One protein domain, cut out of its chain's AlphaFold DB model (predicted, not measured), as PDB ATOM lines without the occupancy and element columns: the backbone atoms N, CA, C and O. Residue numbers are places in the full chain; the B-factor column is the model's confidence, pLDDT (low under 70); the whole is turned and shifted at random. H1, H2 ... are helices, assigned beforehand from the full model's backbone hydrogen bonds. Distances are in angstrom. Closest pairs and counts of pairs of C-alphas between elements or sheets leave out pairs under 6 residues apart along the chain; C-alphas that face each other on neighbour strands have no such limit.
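Overview. This is residues 30 to 147 of the 222 residues of the protein "Sugar-binding protein" of Verrucomicrobiales bacterium (UniProt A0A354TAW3). Two long helices, H2 and H4, stand side by side and run the same way; H3 crosses H2 at a steep tilt, and the short H5 packs on H4. Long links join H1 to H2, H3 to H4 and H4 to H5, while residues 85 to 90 stick out. The printed part has 118 residues with five named helices, H1 to H5 in chain order, and no named strand; it is all helix, though under half of its residues are in named elements. It is compact and rounded, with a radius of gyration of the C-alphas of 13.9 A and spans of 36 by 35 by 29 A.

Arrangement. The hub is H2, residues 51 to 68. With residues 54 to 62 alone it touches H4, residues 99 to 115, at a shallow tilt of 5 degrees; the closest C-alphas, of Leu 54 and Leu 102, are 7.0 A apart. H3, residues 75 to 86, touches H2 at a steep tilt of 47 degrees, opposite ways, closest at the C-alphas of Arg 59 and Val 81, 6.0 A. H5, residues 139 to 145, touches H4 at 28 degrees, a shallow tilt, closest at the C-alphas of Gly 106 and Val 145, 5.8 A. H1, residues 30 to 33, only just touches H2, with 3 pairs of C-alphas within 8 A, the closest those of Trp 30 and Glu 64, 6.7 A; H1 and H4 are apart. Of 3 touching pairs with a tilt, 2 are shallow: mostly aligned packing, only just. Every O i to N i+4 pair is within hydrogen-bond range in H2, H3, H4 and H5; H1 is too short for one.

Along the chain. H2 is 25.7 A long, from C-alpha 51 at (-40.765, 16.174, -38.959); H4 is 24.2 A and H3 16.3 A. H1 begins at C-alpha 30, (-43.103, -1.056, -28.773), and H5 ends at C-alpha 145, (-51.809, 6.651, -36.920).

Size, cuts and confidence. The C-alphas farthest apart, of Gly 89 and Asn 117, are 37.9 A apart. The printed part has no cut. Model confidence is under 70 at residues 38 to 43, 86 to 92 and 117 to 132.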
ATOM      1  N   TRP A  30     -44.191  -1.428 -27.875       81.62
ATOM      2  CA  TRP A  30     -43.103  -1.056 -28.773       81.62
ATOM      3  C   TRP A  30     -42.806   0.445 -28.796       81.62
ATOM      4  O   TRP A  30     -41.674   0.834 -29.073       81.62
ATOM      5  N   TRP A  31     -43.757   1.316 -28.434       83.81
ATOM      6  CA  TRP A  31     -43.482   2.756 -28.352       83.81
ATOM      7  C   TRP A  31     -42.395   3.072 -27.329       83.81
ATOM      8  O   TRP A  31     -41.567   3.958 -27.551       83.81
ATOM      9  N   SER A  32     -42.397   2.348 -26.209       80.25
ATOM     10  CA  SER A  32     -41.353   2.479 -25.198       80.25
ATOM     11  C   SER A  32     -40.098   1.707 -25.596       80.25
ATOM     12  O   SER A  32     -39.001   2.226 -25.405       80.25
ATOM     13  N   ALA A  33     -40.244   0.498 -26.150       78.94
ATOM     14  CA  ALA A  33     -39.107  -0.345 -26.526       78.94
ATOM     15  C   ALA A  33     -38.238   0.293 -27.625       78.94
ATOM     16  O   ALA A  33     -37.017   0.326 -27.504       78.94
ATOM     17  N   GLN A  34     -38.871   0.889 -28.641       83.44
ATOM     18  CA  GLN A  34     -38.211   1.500 -29.803       83.44
ATOM     19  C   GLN A  34     -37.955   3.012 -29.637       83.44
ATOM     20  O   GLN A  34     -37.588   3.719 -30.582       83.44
ATOM     21  N   GLY A  35     -38.172   3.550 -28.430       80.12
ATOM     22  CA  GLY A  35     -37.856   4.942 -28.102       80.12
ATOM     23  C   GLY A  35     -38.659   5.980 -28.897       80.12
ATOM     24  O   GLY A  35     -38.125   7.034 -29.259       80.12
ATOM     25  N   VAL A  36     -39.940   5.711 -29.177       79.38
ATOM     26  CA  VAL A  36     -40.848   6.680 -29.825       79.38
ATOM     27  C   VAL A  36     -40.983   7.940 -28.968       79.38
ATOM     28  O   VAL A  36     -40.951   9.059 -29.485       79.38
ATOM     29  N   PHE A  37     -41.063   7.759 -27.647       74.00
ATOM     30  CA  PHE A  37     -41.109   8.835 -26.662       74.00
ATOM     31  C   PHE A  37     -39.952   8.729 -25.676       74.00
ATOM     32  O   PHE A  37     -39.480   7.642 -25.348       74.00
ATOM     33  N   LYS A  38     -39.529   9.875 -25.135       61.91
ATOM     34  CA  LYS A  38     -38.681   9.880 -23.939       61.91
ATOM     35  C   LYS A  38     -39.505   9.396 -22.746       61.91
ATOM     36  O   LYS A  38     -40.647   9.823 -22.580       61.91
ATOM     37  N   ALA A  39     -38.918   8.554 -21.898       52.81
ATOM     38  CA  ALA A  39     -39.555   8.122 -20.656       52.81
ATOM     39  C   ALA A  39     -39.989   9.343 -19.821       52.81
ATOM     40  O   ALA A  39     -39.180  10.231 -19.546       52.81
ATOM     41  N   GLY A  40     -41.274   9.403 -19.455       54.00
ATOM     42  CA  GLY A  40     -41.855  10.520 -18.701       54.00
ATOM     43  C   GLY A  40     -42.209  11.769 -19.521       54.00
ATOM     44  O   GLY A  40     -42.475  12.811 -18.925       54.00
ATOM     45  N   ALA A  41     -42.211  11.703 -20.857       60.34
ATOM     46  CA  ALA A  41     -42.728  12.790 -21.690       60.34
ATOM     47  C   ALA A  41     -44.221  13.048 -21.404       60.34
ATOM     48  O   ALA A  41     -44.996  12.108 -21.217       60.34
ATOM     49  N   ALA A  42     -44.623  14.323 -21.369       60.81
ATOM     50  CA  ALA A  42     -46.030  14.698 -21.262       60.81
ATOM     51  C   ALA A  42     -46.817  14.174 -22.477       60.81
ATOM     52  O   ALA A  42     -46.259  14.003 -23.562       60.81
ATOM     53  N   ALA A  43     -48.113  13.895 -22.290       66.25
ATOM     54  CA  ALA A  43     -48.946  13.359 -23.362       66.25
ATOM     55  C   ALA A  43     -48.969  14.303 -24.580       66.25
ATOM     56  O   ALA A  43     -48.827  13.822 -25.697       66.25
ATOM     57  N   ASP A  44     -49.060  15.623 -24.369       74.25
ATOM     58  CA  ASP A  44     -48.928  16.676 -25.392       74.25
ATOM     59  C   ASP A  44     -49.657  16.382 -26.718       74.25
ATOM     60  O   ASP A  44     -49.206  16.760 -27.796       74.25
ATOM     61  N   ASP A  45     -50.824  15.733 -26.651       76.38
ATOM     62  CA  ASP A  45     -51.544  15.230 -27.830       76.38
ATOM     63  C   ASP A  45     -51.980  16.349 -28.794       76.38
ATOM     64  O   ASP A  45     -52.186  16.114 -29.981       76.38
ATOM     65  N   TYR A  46     -52.068  17.586 -28.303       79.25
ATOM     66  CA  TYR A  46     -52.410  18.769 -29.095       79.25
ATOM     67  C   TYR A  46     -51.189  19.565 -29.582       79.25
ATOM     68  O   TYR A  46     -51.357  20.560 -30.287       79.25
ATOM     69  N   ALA A  47     -49.967  19.171 -29.212       83.31
ATOM     70  CA  ALA A  47     -48.757  19.846 -29.664       83.31
ATOM     71  C   ALA A  47     -48.527  19.615 -31.161       83.31
ATOM     72  O   ALA A  47     -48.824  18.541 -31.691       83.31
ATOM     73  N   ALA A  48     -47.966  20.620 -31.838       85.00
ATOM     74  CA  ALA A  48     -47.582  20.495 -33.237       85.00
ATOM     75  C   ALA A  48     -46.546  19.375 -33.404       85.00
ATOM     76  O   ALA A  48     -45.561  19.307 -32.665       85.00
ATOM     77  N   LEU A  49     -46.773  18.516 -34.392       87.12
ATOM     78  CA  LEU A  49     -45.837  17.475 -34.781       87.12
ATOM     79  C   LEU A  49     -44.705  18.111 -35.588       87.12
ATOM     80  O   LEU A  49     -44.965  18.815 -36.565       87.12
ATOM     81  N   ASN A  50     -43.455  17.848 -35.221       87.94
ATOM     82  CA  ASN A  50     -42.314  18.175 -36.077       87.94
ATOM     83  C   ASN A  50     -41.881  16.971 -36.931       87.94
ATOM     84  O   ASN A  50     -42.199  15.817 -36.631       87.94
ATOM     85  N   GLN A  51     -41.171  17.227 -38.030       85.12
ATOM     86  CA  GLN A  51     -40.765  16.174 -38.959       85.12
ATOM     87  C   GLN A  51     -39.791  15.182 -38.316       85.12
ATOM     88  O   GLN A  51     -39.827  14.006 -38.664       85.12
ATOM     89  N   GLY A  52     -38.964  15.609 -37.356       87.19
ATOM     90  CA  GLY A  52     -38.082  14.711 -36.612       87.19
ATOM     91  C   GLY A  52     -38.868  13.687 -35.794       87.19
ATOM     92  O   GLY A  52     -38.562  12.497 -35.829       87.19
ATOM     93  N   GLN A  53     -39.937  14.121 -35.122       87.31
ATOM     94  CA  GLN A  53     -40.866  13.243 -34.412       87.31
ATOM     95  C   GLN A  53     -41.557  12.278 -35.376       87.31
ATOM     96  O   GLN A  53     -41.583  11.081 -35.103       87.31
ATOM     97  N   LEU A  54     -42.060  12.758 -36.519       89.62
ATOM     98  CA  LEU A  54     -42.683  11.890 -37.525       89.62
ATOM     99  C   LEU A  54     -41.704  10.821 -38.041       89.62
ATOM    100  O   LEU A  54     -42.050   9.641 -38.085       89.62
ATOM    101  N   LYS A  55     -40.466  11.205 -38.370       88.81
ATOM    102  CA  LYS A  55     -39.413  10.258 -38.768       88.81
ATOM    103  C   LYS A  55     -39.097   9.261 -37.654       88.81
ATOM    104  O   LYS A  55     -38.887   8.090 -37.945       88.81
ATOM    105  N   ASN A  56     -39.089   9.701 -36.392       88.62
ATOM    106  CA  ASN A  56     -38.856   8.836 -35.232       88.62
ATOM    107  C   ASN A  56     -39.949   7.767 -35.091       88.62
ATOM    108  O   ASN A  56     -39.614   6.606 -34.887       88.62
ATOM    109  N   PHE A  57     -41.226   8.134 -35.262       89.31
ATOM    110  CA  PHE A  57     -42.334   7.170 -35.285       89.31
ATOM    111  C   PHE A  57     -42.154   6.125 -36.382       89.31
ATOM    112  O   PHE A  57     -42.268   4.933 -36.115       89.31
ATOM    113  N   VAL A  58     -41.857   6.566 -37.607       90.94
ATOM    114  CA  VAL A  58     -41.704   5.651 -38.743       90.94
ATOM    115  C   VAL A  58     -40.486   4.753 -38.561       90.94
ATOM    116  O   VAL A  58     -40.601   3.555 -38.776       90.94
ATOM    117  N   ARG A  59     -39.343   5.293 -38.116       91.88
ATOM    118  CA  ARG A  59     -38.150   4.488 -37.814       91.88
ATOM    119  C   ARG A  59     -38.470   3.415 -36.777       91.88
ATOM    120  O   ARG A  59     -38.191   2.255 -37.027       91.88
ATOM    121  N   ALA A  60     -39.075   3.801 -35.659       88.81
ATOM    122  CA  ALA A  60     -39.425   2.879 -34.586       88.81
ATOM    123  C   ALA A  60     -40.429   1.807 -35.042       88.81
ATOM    124  O   ALA A  60     -40.282   0.643 -34.694       88.81
ATOM    125  N   ALA A  61     -41.410   2.177 -35.872       89.62
ATOM    126  CA  ALA A  61     -42.326   1.214 -36.479       89.62
ATOM    127  C   ALA A  61     -41.590   0.237 -37.410       89.62
ATOM    128  O   ALA A  61     -41.872  -0.954 -37.386       89.62
ATOM    129  N   VAL A  62     -40.637   0.722 -38.215       90.88
ATOM    130  CA  VAL A  62     -39.787  -0.114 -39.080       90.88
ATOM    131  C   VAL A  62     -38.909  -1.057 -38.266       90.88
ATOM    132  O   VAL A  62     -38.813  -2.229 -38.613       90.88
ATOM    133  N   GLU A  63     -38.308  -0.576 -37.180       89.62
ATOM    134  CA  GLU A  63     -37.516  -1.391 -36.254       89.62
ATOM    135  C   GLU A  63     -38.372  -2.502 -35.632       89.62
ATOM    136  O   GLU A  63     -37.968  -3.660 -35.658       89.62
ATOM    137  N   GLU A  64     -39.585  -2.178 -35.179       87.62
ATOM    138  CA  GLU A  64     -40.516  -3.171 -34.635       87.62
ATOM    139  C   GLU A  64     -40.948  -4.203 -35.687       87.62
ATOM    140  O   GLU A  64     -40.946  -5.401 -35.423       87.62
ATOM    141  N   MET A  65     -41.296  -3.756 -36.895       88.19
ATOM    142  CA  MET A  65     -41.706  -4.651 -37.977       88.19
ATOM    143  C   MET A  65     -40.563  -5.559 -38.432       88.19
ATOM    144  O   MET A  65     -40.792  -6.739 -38.656       88.19
ATOM    145  N   ASN A  66     -39.337  -5.044 -38.541       87.69
ATOM    146  CA  ASN A  66     -38.159  -5.852 -38.868       87.69
ATOM    147  C   ASN A  66     -37.843  -6.896 -37.795       87.69
ATOM    148  O   ASN A  66     -37.297  -7.937 -38.126       87.69
ATOM    149  N   ALA A  67     -38.161  -6.606 -36.534       82.44
ATOM    150  CA  ALA A  67     -37.918  -7.524 -35.431       82.44
ATOM    151  C   ALA A  67     -38.997  -8.599 -35.286       82.44
ATOM    152  O   ALA A  67     -38.758  -9.576 -34.596       82.44
ATOM    153  N   LYS A  68     -40.194  -8.403 -35.851       83.00
ATOM    154  CA  LYS A  68     -41.341  -9.268 -35.542       83.00
ATOM    155  C   LYS A  68     -42.075  -9.832 -36.736       83.00
ATOM    156  O   LYS A  68     -42.884 -10.723 -36.534       83.00
ATOM    157  N   LEU A  69     -41.873  -9.316 -37.945       85.44
ATOM    158  CA  LEU A  69     -42.623  -9.743 -39.125       85.44
ATOM    159  C   LEU A  69     -41.735 -10.537 -40.084       85.44
ATOM    160  O   LEU A  69     -40.610 -10.104 -40.335       85.44
ATOM    161  N   PRO A  70     -42.250 -11.611 -40.712       83.62
ATOM    162  CA  PRO A  70     -41.545 -12.268 -41.804       83.62
ATOM    163  C   PRO A  70     -41.371 -11.280 -42.965       83.62
ATOM    164  O   PRO A  70     -42.330 -10.619 -43.372       83.62
ATOM    165  N   GLY A  71     -40.156 -11.117 -43.486       84.75
ATOM    166  CA  GLY A  71     -39.819 -10.083 -44.478       84.75
ATOM    167  C   GLY A  71     -39.690  -8.666 -43.895       84.75
ATOM    168  O   GLY A  71     -39.567  -7.679 -44.630       84.75
ATOM    169  N   GLY A  72     -39.789  -8.531 -42.570       87.38
ATOM    170  CA  GLY A  72     -39.677  -7.282 -41.830       87.38
ATOM    171  C   GLY A  72     -40.675  -6.199 -42.248       87.38
ATOM    172  O   GLY A  72     -41.814  -6.468 -42.633       87.38
ATOM    173  N   ALA A  73     -40.238  -4.941 -42.222       87.12
ATOM    174  CA  ALA A  73     -40.996  -3.787 -42.713       87.12
ATOM    175  C   ALA A  73     -41.102  -3.723 -44.253       87.12
ATOM    176  O   ALA A  73     -41.804  -2.861 -44.784       87.12
ATOM    177  N   GLY A  74     -40.394  -4.594 -44.977       87.94
ATOM    178  CA  GLY A  74     -40.283  -4.549 -46.432       87.94
ATOM    179  C   GLY A  74     -39.297  -3.493 -46.955       87.94
ATOM    180  O   GLY A  74     -38.866  -2.570 -46.257       87.94
ATOM    181  N   GLU A  75     -38.916  -3.635 -48.224       88.19
ATOM    182  CA  GLU A  75     -37.844  -2.847 -48.847       88.19
ATOM    183  C   GLU A  75     -38.163  -1.342 -48.907       88.19
ATOM    184  O   GLU A  75     -37.311  -0.505 -48.603       88.19
ATOM    185  N   ALA A  76     -39.402  -0.977 -49.250       87.94
ATOM    186  CA  ALA A  76     -39.796   0.420 -49.429       87.94
ATOM    187  C   ALA A  76     -39.638   1.252 -48.142       87.94
ATOM    188  O   ALA A  76     -39.106   2.364 -48.177       87.94
ATOM    189  N   LEU A  77     -40.074   0.707 -47.001       89.69
ATOM    190  CA  LEU A  77     -39.970   1.370 -45.701       89.69
ATOM    191  C   LEU A  77     -38.529   1.386 -45.180       89.69
ATOM    192  O   LEU A  77     -38.075   2.414 -44.669       89.69
ATOM    193  N   ASN A  78     -37.783   0.297 -45.373       90.12
ATOM    194  CA  ASN A  78     -36.370   0.231 -45.006       90.12
ATOM    195  C   ASN A  78     -35.526   1.256 -45.784       90.12
ATOM    196  O   ASN A  78     -34.785   2.038 -45.180       90.12
ATOM    197  N   ASN A  79     -35.702   1.345 -47.105       90.00
ATOM    198  CA  ASN A  79     -34.997   2.313 -47.949       90.00
ATOM    199  C   ASN A  79     -35.337   3.764 -47.584       90.00
ATOM    200  O   ASN A  79     -34.455   4.627 -47.575       90.00
ATOM    201  N   LEU A  80     -36.597   4.038 -47.231       89.88
ATOM    202  CA  LEU A  80     -37.031   5.357 -46.773       89.88
ATOM    203  C   LEU A  80     -36.284   5.794 -45.502       89.88
ATOM    204  O   LEU A  80     -35.731   6.895 -45.456       89.88
ATOM    205  N   VAL A  81     -36.228   4.923 -44.489       88.50
ATOM    206  CA  VAL A  81     -35.551   5.212 -43.213       88.50
ATOM    207  C   VAL A  81     -34.038   5.359 -43.405       88.50
ATOM    208  O   VAL A  81     -33.430   6.280 -42.849       88.50
ATOM    209  N   VAL A  82     -33.414   4.506 -44.226       87.69
ATOM    210  CA  VAL A  82     -31.987   4.618 -44.579       87.69
ATOM    211  C   VAL A  82     -31.692   5.952 -45.271       87.69
ATOM    212  O   VAL A  82     -30.724   6.632 -44.916       87.69
ATOM    213  N   GLY A  83     -32.560   6.378 -46.192       84.12
ATOM    214  CA  GLY A  83     -32.441   7.655 -46.895       84.12
ATOM    215  C   GLY A  83     -32.442   8.873 -45.966       84.12
ATOM    216  O   GLY A  83     -31.751   9.857 -46.238       84.12
ATOM    217  N   TRP A  84     -33.150   8.814 -44.835       85.94
ATOM    218  CA  TRP A  84     -33.114   9.882 -43.829       85.94
ATOM    219  C   TRP A  84     -31.795   9.920 -43.057       85.94
ATOM    220  O   TRP A  84     -31.252  11.002 -42.836       85.94
ATOM    221  N   ARG A  85     -31.244   8.755 -42.687       74.25
ATOM    222  CA  ARG A  85     -29.972   8.658 -41.940       74.25
ATOM    223  C   ARG A  85     -28.787   9.163 -42.761       74.25
ATOM    224  O   ARG A  85     -27.901   9.812 -42.213       74.25
ATOM    225  N   ALA A  86     -28.798   8.914 -44.069       68.31
ATOM    226  CA  ALA A  86     -27.765   9.389 -44.989       68.31
ATOM    227  C   ALA A  86     -27.744  10.925 -45.146       68.31
ATOM    228  O   ALA A  86     -26.708  11.489 -45.490       68.31
ATOM    229  N   ASN A  87     -28.860  11.606 -44.856       63.84
ATOM    230  CA  ASN A  87     -29.042  13.048 -45.063       63.84
ATOM    231  C   ASN A  87     -29.250  13.830 -43.752       63.84
ATOM    232  O   ASN A  87     -29.908  14.871 -43.739       63.84
ATOM    233  N   ALA A  88     -28.675  13.361 -42.640       61.38
ATOM    234  CA  ALA A  88     -28.853  13.975 -41.318       61.38
ATOM    235  C   ALA A  88     -28.449  15.469 -41.255       61.38
ATOM    236  O   ALA A  88     -28.977  16.216 -40.440       61.38
ATOM    237  N   GLY A  89     -27.543  15.927 -42.130       55.03
ATOM    238  CA  GLY A  89     -27.098  17.328 -42.196       55.03
ATOM    239  C   GLY A  89     -28.066  18.300 -42.887       55.03
ATOM    240  O   GLY A  89     -27.897  19.509 -42.754       55.03
ATOM    241  N   THR A  90     -29.073  17.800 -43.610       56.44
ATOM    242  CA  THR A  90     -30.128  18.599 -44.267       56.44
ATOM    243  C   THR A  90     -31.513  18.257 -43.721       56.44
ATOM    244  O   THR A  90     -32.524  18.485 -44.381       56.44
ATOM    245  N   ALA A  91     -31.568  17.611 -42.559       61.25
ATOM    246  CA  ALA A  91     -32.797  17.077 -42.013       61.25
ATOM    247  C   ALA A  91     -33.596  18.191 -41.318       61.25
ATOM    248  O   ALA A  91     -33.158  18.759 -40.318       61.25
ATOM    249  N   ASP A  92     -34.788  18.485 -41.841       66.06
ATOM    250  CA  ASP A  92     -35.760  19.441 -41.288       66.06
ATOM    251  C   ASP A  92     -36.407  18.947 -39.973       66.06
ATOM    252  O   ASP A  92     -37.610  19.060 -39.757       66.06
ATOM    253  N   ASP A  93     -35.622  18.376 -39.062       76.19
ATOM    254  CA  ASP A  93     -36.121  17.631 -37.901       76.19
ATOM    255  C   ASP A  93     -36.877  18.506 -36.890       76.19
ATOM    256  O   ASP A  93     -37.687  18.001 -36.113       76.19
ATOM    257  N   TYR A  94     -36.675  19.824 -36.947       80.44
ATOM    258  CA  TYR A  94     -37.394  20.812 -36.140       80.44
ATOM    259  C   TYR A  94     -38.537  21.509 -36.893       80.44
ATOM    260  O   TYR A  94     -39.307  22.239 -36.269       80.44
ATOM    261  N   ALA A  95     -38.664  21.314 -38.211       83.88
ATOM    262  CA  ALA A  95     -39.758  21.894 -38.984       83.88
ATOM    263  C   ALA A  95     -41.073  21.190 -38.650       83.88
ATOM    264  O   ALA A  95     -41.088  20.001 -38.337       83.88
ATOM    265  N   ALA A  96     -42.192  21.905 -38.745       85.62
ATOM    266  CA  ALA A  96     -43.489  21.280 -38.552       85.62
ATOM    267  C   ALA A  96     -43.794  20.271 -39.674       85.62
ATOM    268  O   ALA A  96     -43.450  20.488 -40.840       85.62
ATOM    269  N   ALA A  97     -44.445  19.173 -39.309       87.56
ATOM    270  CA  ALA A  97     -44.998  18.206 -40.240       87.56
ATOM    271  C   ALA A  97     -46.447  18.579 -40.572       87.56
ATOM    272  O   ALA A  97     -47.196  19.045 -39.709       87.56
ATOM    273  N   ASN A  98     -46.854  18.352 -41.818       87.62
ATOM    274  CA  ASN A  98     -48.245  18.514 -42.227       87.62
ATOM    275  C   ASN A  98     -49.014  17.182 -42.196       87.62
ATOM    276  O   ASN A  98     -48.430  16.094 -42.156       87.62
ATOM    277  N   VAL A  99     -50.344  17.266 -42.206       82.56
ATOM    278  CA  VAL A  99     -51.235  16.097 -42.155       82.56
ATOM    279  C   VAL A  99     -51.026  15.183 -43.367       82.56
ATOM    280  O   VAL A  99     -51.103  13.962 -43.228       82.56
ATOM    281  N   GLY A 100     -50.697  15.733 -44.540       83.31
ATOM    282  CA  GLY A 100     -50.401  14.949 -45.740       83.31
ATOM    283  C   GLY A 100     -49.166  14.059 -45.580       83.31
ATOM    284  O   GLY A 100     -49.207  12.878 -45.923       83.31
ATOM    285  N   GLN A 101     -48.088  14.591 -44.999       87.25
ATOM    286  CA  GLN A 101     -46.872  13.844 -44.672       87.25
ATOM    287  C   GLN A 101     -47.172  12.730 -43.667       87.25
ATOM    288  O   GLN A 101     -46.751  11.593 -43.875       87.25
ATOM    289  N   LEU A 102     -47.950  13.019 -42.619       87.62
ATOM    290  CA  LEU A 102     -48.360  12.010 -41.645       87.62
ATOM    291  C   LEU A 102     -49.178  10.882 -42.300       87.62
ATOM    292  O   LEU A 102     -48.867   9.707 -42.104       87.62
ATOM    293  N   LYS A 103     -50.183  11.226 -43.119       83.56
ATOM    294  CA  LYS A 103     -51.010  10.255 -43.857       83.56
ATOM    295  C   LYS A 103     -50.170   9.399 -44.804       83.56
ATOM    296  O   LYS A 103     -50.361   8.187 -44.854       83.56
ATOM    297  N   ALA A 104     -49.243  10.010 -45.543       86.75
ATOM    298  CA  ALA A 104     -48.378   9.297 -46.477       86.75
ATOM    299  C   ALA A 104     -47.528   8.239 -45.759       86.75
ATOM    300  O   ALA A 104     -47.463   7.098 -46.210       86.75
ATOM    301  N   MET A 105     -46.938   8.593 -44.616       88.12
ATOM    302  CA  MET A 105     -46.142   7.661 -43.811       88.12
ATOM    303  C   MET A 105     -46.998   6.567 -43.173       88.12
ATOM    304  O   MET A 105     -46.659   5.389 -43.266       88.12
ATOM    305  N   GLY A 106     -48.137   6.942 -42.585       86.62
ATOM    306  CA  GLY A 106     -49.088   5.990 -42.019       86.62
ATOM    307  C   GLY A 106     -49.593   4.984 -43.052       86.62
ATOM    308  O   GLY A 106     -49.696   3.802 -42.751       86.62
ATOM    309  N   LYS A 107     -49.843   5.422 -44.293       85.31
ATOM    310  CA  LYS A 107     -50.272   4.542 -45.389       85.31
ATOM    311  C   LYS A 107     -49.218   3.493 -45.744       85.31
ATOM    312  O   LYS A 107     -49.594   2.356 -45.991       85.31
ATOM    313  N   LEU A 108     -47.934   3.856 -45.771       86.75
ATOM    314  CA  LEU A 108     -46.859   2.900 -46.058       86.75
ATOM    315  C   LEU A 108     -46.762   1.828 -44.970       86.75
ATOM    316  O   LEU A 108     -46.753   0.645 -45.286       86.75
ATOM    317  N   VAL A 109     -46.752   2.240 -43.696       88.00
ATOM    318  CA  VAL A 109     -46.738   1.300 -42.561       88.00
ATOM    319  C   VAL A 109     -47.976   0.407 -42.582       88.00
ATOM    320  O   VAL A 109     -47.870  -0.804 -42.430       88.00
ATOM    321  N   ARG A 110     -49.153   0.983 -42.837       84.19
ATOM    322  CA  ARG A 110     -50.402   0.224 -42.872       84.19
ATOM    323  C   ARG A 110     -50.454  -0.777 -44.018       84.19
ATOM    324  O   ARG A 110     -50.897  -1.891 -43.789       84.19
ATOM    325  N   ALA A 111     -49.991  -0.403 -45.210       85.50
ATOM    326  CA  ALA A 111     -49.939  -1.315 -46.350       85.50
ATOM    327  C   ALA A 111     -49.142  -2.580 -46.001       85.50
ATOM    328  O   ALA A 111     -49.605  -3.681 -46.272       85.50
ATOM    329  N   ARG A 112     -48.011  -2.422 -45.299       86.06
ATOM    330  CA  ARG A 112     -47.204  -3.559 -44.853       86.06
ATOM    331  C   ARG A 112     -47.920  -4.445 -43.830       86.06
ATOM    332  O   ARG A 112     -47.837  -5.662 -43.906       86.06
ATOM    333  N   LEU A 113     -48.626  -3.847 -42.875       82.00
ATOM    334  CA  LEU A 113     -49.378  -4.602 -41.867       82.00
ATOM    335  C   LEU A 113     -50.603  -5.319 -42.470       82.00
ATOM    336  O   LEU A 113     -50.935  -6.427 -42.053       82.00
ATOM    337  N   GLU A 114     -51.254  -4.711 -43.467       80.75
ATOM    338  CA  GLU A 114     -52.390  -5.295 -44.195       80.75
ATOM    339  C   GLU A 114     -51.978  -6.493 -45.068       80.75
ATOM    340  O   GLU A 114     -52.760  -7.433 -45.177       80.75
ATOM    341  N   GLU A 115     -50.765  -6.503 -45.639       76.62
ATOM    342  CA  GLU A 115     -50.220  -7.661 -46.382       76.62
ATOM    343  C   GLU A 115     -50.155  -8.937 -45.531       76.62
ATOM    344  O   GLU A 115     -50.278 -10.036 -46.061       76.62
ATOM    345  N   LEU A 116     -49.979  -8.786 -44.219       70.69
ATOM    346  CA  LEU A 116     -49.860  -9.890 -43.265       70.69
ATOM    347  C   LEU A 116     -51.173 -10.158 -42.518       70.69
ATOM    348  O   LEU A 116     -51.180 -10.844 -41.500       70.69
ATOM    349  N   ASN A 117     -52.287  -9.591 -42.998       67.88
ATOM    350  CA  ASN A 117     -53.611  -9.696 -42.387       67.88
ATOM    351  C   ASN A 117     -53.658  -9.281 -40.898       67.88
ATOM    352  O   ASN A 117     -54.531  -9.736 -40.153       67.88
ATOM    353  N   LEU A 118     -52.759  -8.397 -40.451       66.56
ATOM    354  CA  LEU A 118     -52.746  -7.924 -39.067       66.56
ATOM    355  C   LEU A 118     -53.816  -6.850 -38.834       66.56
ATOM    356  O   LEU A 118     -54.084  -5.994 -39.682       66.56
ATOM    357  N   SER A 119     -54.433  -6.877 -37.650       61.69
ATOM    358  CA  SER A 119     -55.460  -5.907 -37.269       61.69
ATOM    359  C   SER A 119     -54.848  -4.526 -37.032       61.69
ATOM    360  O   SER A 119     -54.294  -4.240 -35.972       61.69
ATOM    361  N   VAL A 120     -55.010  -3.638 -38.007       62.38
ATOM    362  CA  VAL A 120     -54.605  -2.235 -37.898       62.38
ATOM    363  C   VAL A 120     -55.771  -1.356 -37.442       62.38
ATOM    364  O   VAL A 120     -56.890  -1.503 -37.946       62.38
ATOM    365  N   PRO A 121     -55.546  -0.395 -36.526       58.47
ATOM    366  CA  PRO A 121     -56.551   0.616 -36.253       58.47
ATOM    367  C   PRO A 121     -56.871   1.390 -37.537       58.47
ATOM    368  O   PRO A 121     -55.984   1.606 -38.374       58.47
ATOM    369  N   PRO A 122     -58.115   1.872 -37.702       59.97
ATOM    370  CA  PRO A 122     -58.414   2.798 -38.781       59.97
ATOM    371  C   PRO A 122     -57.472   4.005 -38.681       59.97
ATOM    372  O   PRO A 122     -57.251   4.534 -37.592       59.97
ATOM    373  N   LEU A 123     -56.931   4.444 -39.827       58.16
ATOM    374  CA  LEU A 123     -56.181   5.697 -39.953       58.16
ATOM    375  C   LEU A 123     -57.111   6.822 -39.479       58.16
ATOM    376  O   LEU A 123     -57.933   7.311 -40.244       58.16
ATOM    377  N   GLY A 124     -57.032   7.188 -38.198       54.00
ATOM    378  CA  GLY A 124     -57.963   8.098 -37.523       54.00
ATOM    379  C   GLY A 124     -57.897   9.551 -37.993       54.00
ATOM    380  O   GLY A 124     -58.447  10.435 -37.345       54.00
ATOM    381  N   THR A 125     -57.244   9.832 -39.119       51.44
ATOM    382  CA  THR A 125     -57.478  11.062 -39.867       51.44
ATOM    383  C   THR A 125     -58.678  10.797 -40.762       51.44
ATOM    384  O   THR A 125     -58.553  10.004 -41.696       51.44
ATOM    385  N   ALA A 126     -59.829  11.389 -40.442       41.81
ATOM    386  CA  ALA A 126     -61.062  11.238 -41.204       41.81
ATOM    387  C   ALA A 126     -60.785  11.153 -42.716       41.81
ATOM    388  O   ALA A 126     -60.016  11.942 -43.266       41.81
ATOM    389  N   THR A 127     -61.343  10.100 -43.315       42.09
ATOM    390  CA  THR A 127     -61.858  10.015 -44.685       42.09
ATOM    391  C   THR A 127     -61.342  11.079 -45.655       42.09
ATOM    392  O   THR A 127     -61.597  12.261 -45.475       42.09
ATOM    393  N   THR A 128     -60.670  10.594 -46.692       45.97
ATOM    394  CA  THR A 128     -60.388  11.094 -48.056       45.97
ATOM    395  C   THR A 128     -61.065  12.347 -48.661       45.97
ATOM    396  O   THR A 128     -60.737  12.647 -49.802       45.97
ATOM    397  N   ASP A 129     -61.905  13.105 -47.960       48.44
ATOM    398  CA  ASP A 129     -62.621  14.284 -48.470       48.44
ATOM    399  C   ASP A 129     -62.212  15.609 -47.790       48.44
ATOM    400  O   ASP A 129     -62.726  16.661 -48.158       48.44
ATOM    401  N   ASP A 130     -61.285  15.576 -46.826       56.47
ATOM    402  CA  ASP A 130     -60.670  16.773 -46.238       56.47
ATOM    403  C   ASP A 130     -59.265  16.987 -46.837       56.47
ATOM    404  O   ASP A 130     -58.341  16.176 -46.654       56.47
ATOM    405  N   ASP A 131     -59.137  18.061 -47.613       58.91
ATOM    406  CA  ASP A 131     -57.961  18.529 -48.341       58.91
ATOM    407  C   ASP A 131     -56.922  19.250 -47.460       58.91
ATOM    408  O   ASP A 131     -55.910  19.738 -47.977       58.91
ATOM    409  N   ASP A 132     -57.064  19.184 -46.131       65.25
ATOM    410  CA  ASP A 132     -56.128  19.682 -45.111       65.25
ATOM    411  C   ASP A 132     -54.754  18.979 -45.091       65.25
ATOM    412  O   ASP A 132     -54.011  19.023 -44.112       65.25
ATOM    413  N   ASN A 133     -54.323  18.367 -46.194       70.44
ATOM    414  CA  ASN A 133     -52.983  17.796 -46.340       70.44
ATOM    415  C   ASN A 133     -51.867  18.824 -46.090       70.44
ATOM    416  O   ASN A 133     -50.749  18.436 -45.754       70.44
ATOM    417  N   TYR A 134     -52.168  20.118 -46.228       79.06
ATOM    418  CA  TYR A 134     -51.256  21.220 -45.917       79.06
ATOM    419  C   TYR A 134     -51.384  21.749 -44.481       79.06
ATOM    420  O   TYR A 134     -50.523  22.521 -44.053       79.06
ATOM    421  N   ALA A 135     -52.412  21.348 -43.727       83.88
ATOM    422  CA  ALA A 135     -52.576  21.736 -42.333       83.88
ATOM    423  C   ALA A 135     -51.481  21.116 -41.459       83.88
ATOM    424  O   ALA A 135     -50.938  20.050 -41.762       83.88
ATOM    425  N   LEU A 136     -51.156  21.787 -40.354       83.94
ATOM    426  CA  LEU A 136     -50.188  21.283 -39.384       83.94
ATOM    427  C   LEU A 136     -50.734  20.021 -38.713       83.94
ATOM    428  O   LEU A 136     -51.852  20.020 -38.198       83.94
ATOM    429  N   ALA A 137     -49.927  18.963 -38.693       87.00
ATOM    430  CA  ALA A 137     -50.241  17.768 -37.928       87.00
ATOM    431  C   ALA A 137     -49.959  17.999 -36.438       87.00
ATOM    432  O   ALA A 137     -49.081  18.784 -36.066       87.00
ATOM    433  N   ASN A 138     -50.669  17.274 -35.576       86.38
ATOM    434  CA  ASN A 138     -50.397  17.238 -34.140       86.38
ATOM    435  C   ASN A 138     -49.954  15.845 -33.665       86.38
ATOM    436  O   ASN A 138     -50.096  14.839 -34.366       86.38
ATOM    437  N   LEU A 139     -49.384  15.796 -32.463       83.38
ATOM    438  CA  LEU A 139     -48.817  14.578 -31.895       83.38
ATOM    439  C   LEU A 139     -49.877  13.495 -31.632       83.38
ATOM    440  O   LEU A 139     -49.594  12.314 -31.820       83.38
ATOM    441  N   GLY A 140     -51.100  13.872 -31.254       82.31
ATOM    442  CA  GLY A 140     -52.218  12.951 -31.042       82.31
ATOM    443  C   GLY A 140     -52.661  12.247 -32.327       82.31
ATOM    444  O   GLY A 140     -52.942  11.045 -32.315       82.31
ATOM    445  N   GLN A 141     -52.647  12.953 -33.461       84.50
ATOM    446  CA  GLN A 141     -52.871  12.349 -34.777       84.50
ATOM    447  C   GLN A 141     -51.774  11.331 -35.103       84.50
ATOM    448  O   GLN A 141     -52.093  10.222 -35.523       84.50
ATOM    449  N   ALA A 142     -50.499  11.660 -34.862       85.31
ATOM    450  CA  ALA A 142     -49.398  10.720 -35.082       85.31
ATOM    451  C   ALA A 142     -49.533   9.471 -34.203       85.31
ATOM    452  O   ALA A 142     -49.482   8.354 -34.711       85.31
ATOM    453  N   LYS A 143     -49.804   9.658 -32.908       84.62
ATOM    454  CA  LYS A 143     -50.102   8.569 -31.975       84.62
ATOM    455  C   LYS A 143     -51.207   7.668 -32.503       84.62
ATOM    456  O   LYS A 143     -51.019   6.468 -32.557       84.62
ATOM    457  N   THR A 144     -52.316   8.238 -32.964       83.19
ATOM    458  CA  THR A 144     -53.437   7.463 -33.514       83.19
ATOM    459  C   THR A 144     -53.032   6.666 -34.757       83.19
ATOM    460  O   THR A 144     -53.375   5.494 -34.874       83.19
ATOM    461  N   VAL A 145     -52.280   7.284 -35.675       83.25
ATOM    462  CA  VAL A 145     -51.809   6.651 -36.920       83.25
ATOM    463  C   VAL A 145     -50.859   5.481 -36.649       83.25
ATOM    464  O   VAL A 145     -50.926   4.477 -37.351       83.25
ATOM    465  N   PHE A 146     -50.003   5.589 -35.632       85.50
ATOM    466  CA  PHE A 146     -49.012   4.568 -35.279       85.50
ATOM    467  C   PHE A 146     -49.410   3.740 -34.043       85.50
ATOM    468  O   PHE A 146     -48.553   3.143 -33.401       85.50
ATOM    469  N   ASN A 147     -50.694   3.690 -33.679       83.50
ATOM    470  CA  ASN A 147     -51.179   2.922 -32.526       83.50
ATOM    471  C   ASN A 147     -51.554   1.482 -32.907       83.50
ATOM    472  O   ASN A 147     -52.690   1.069 -32.706       83.50
TER     473      ASN A 147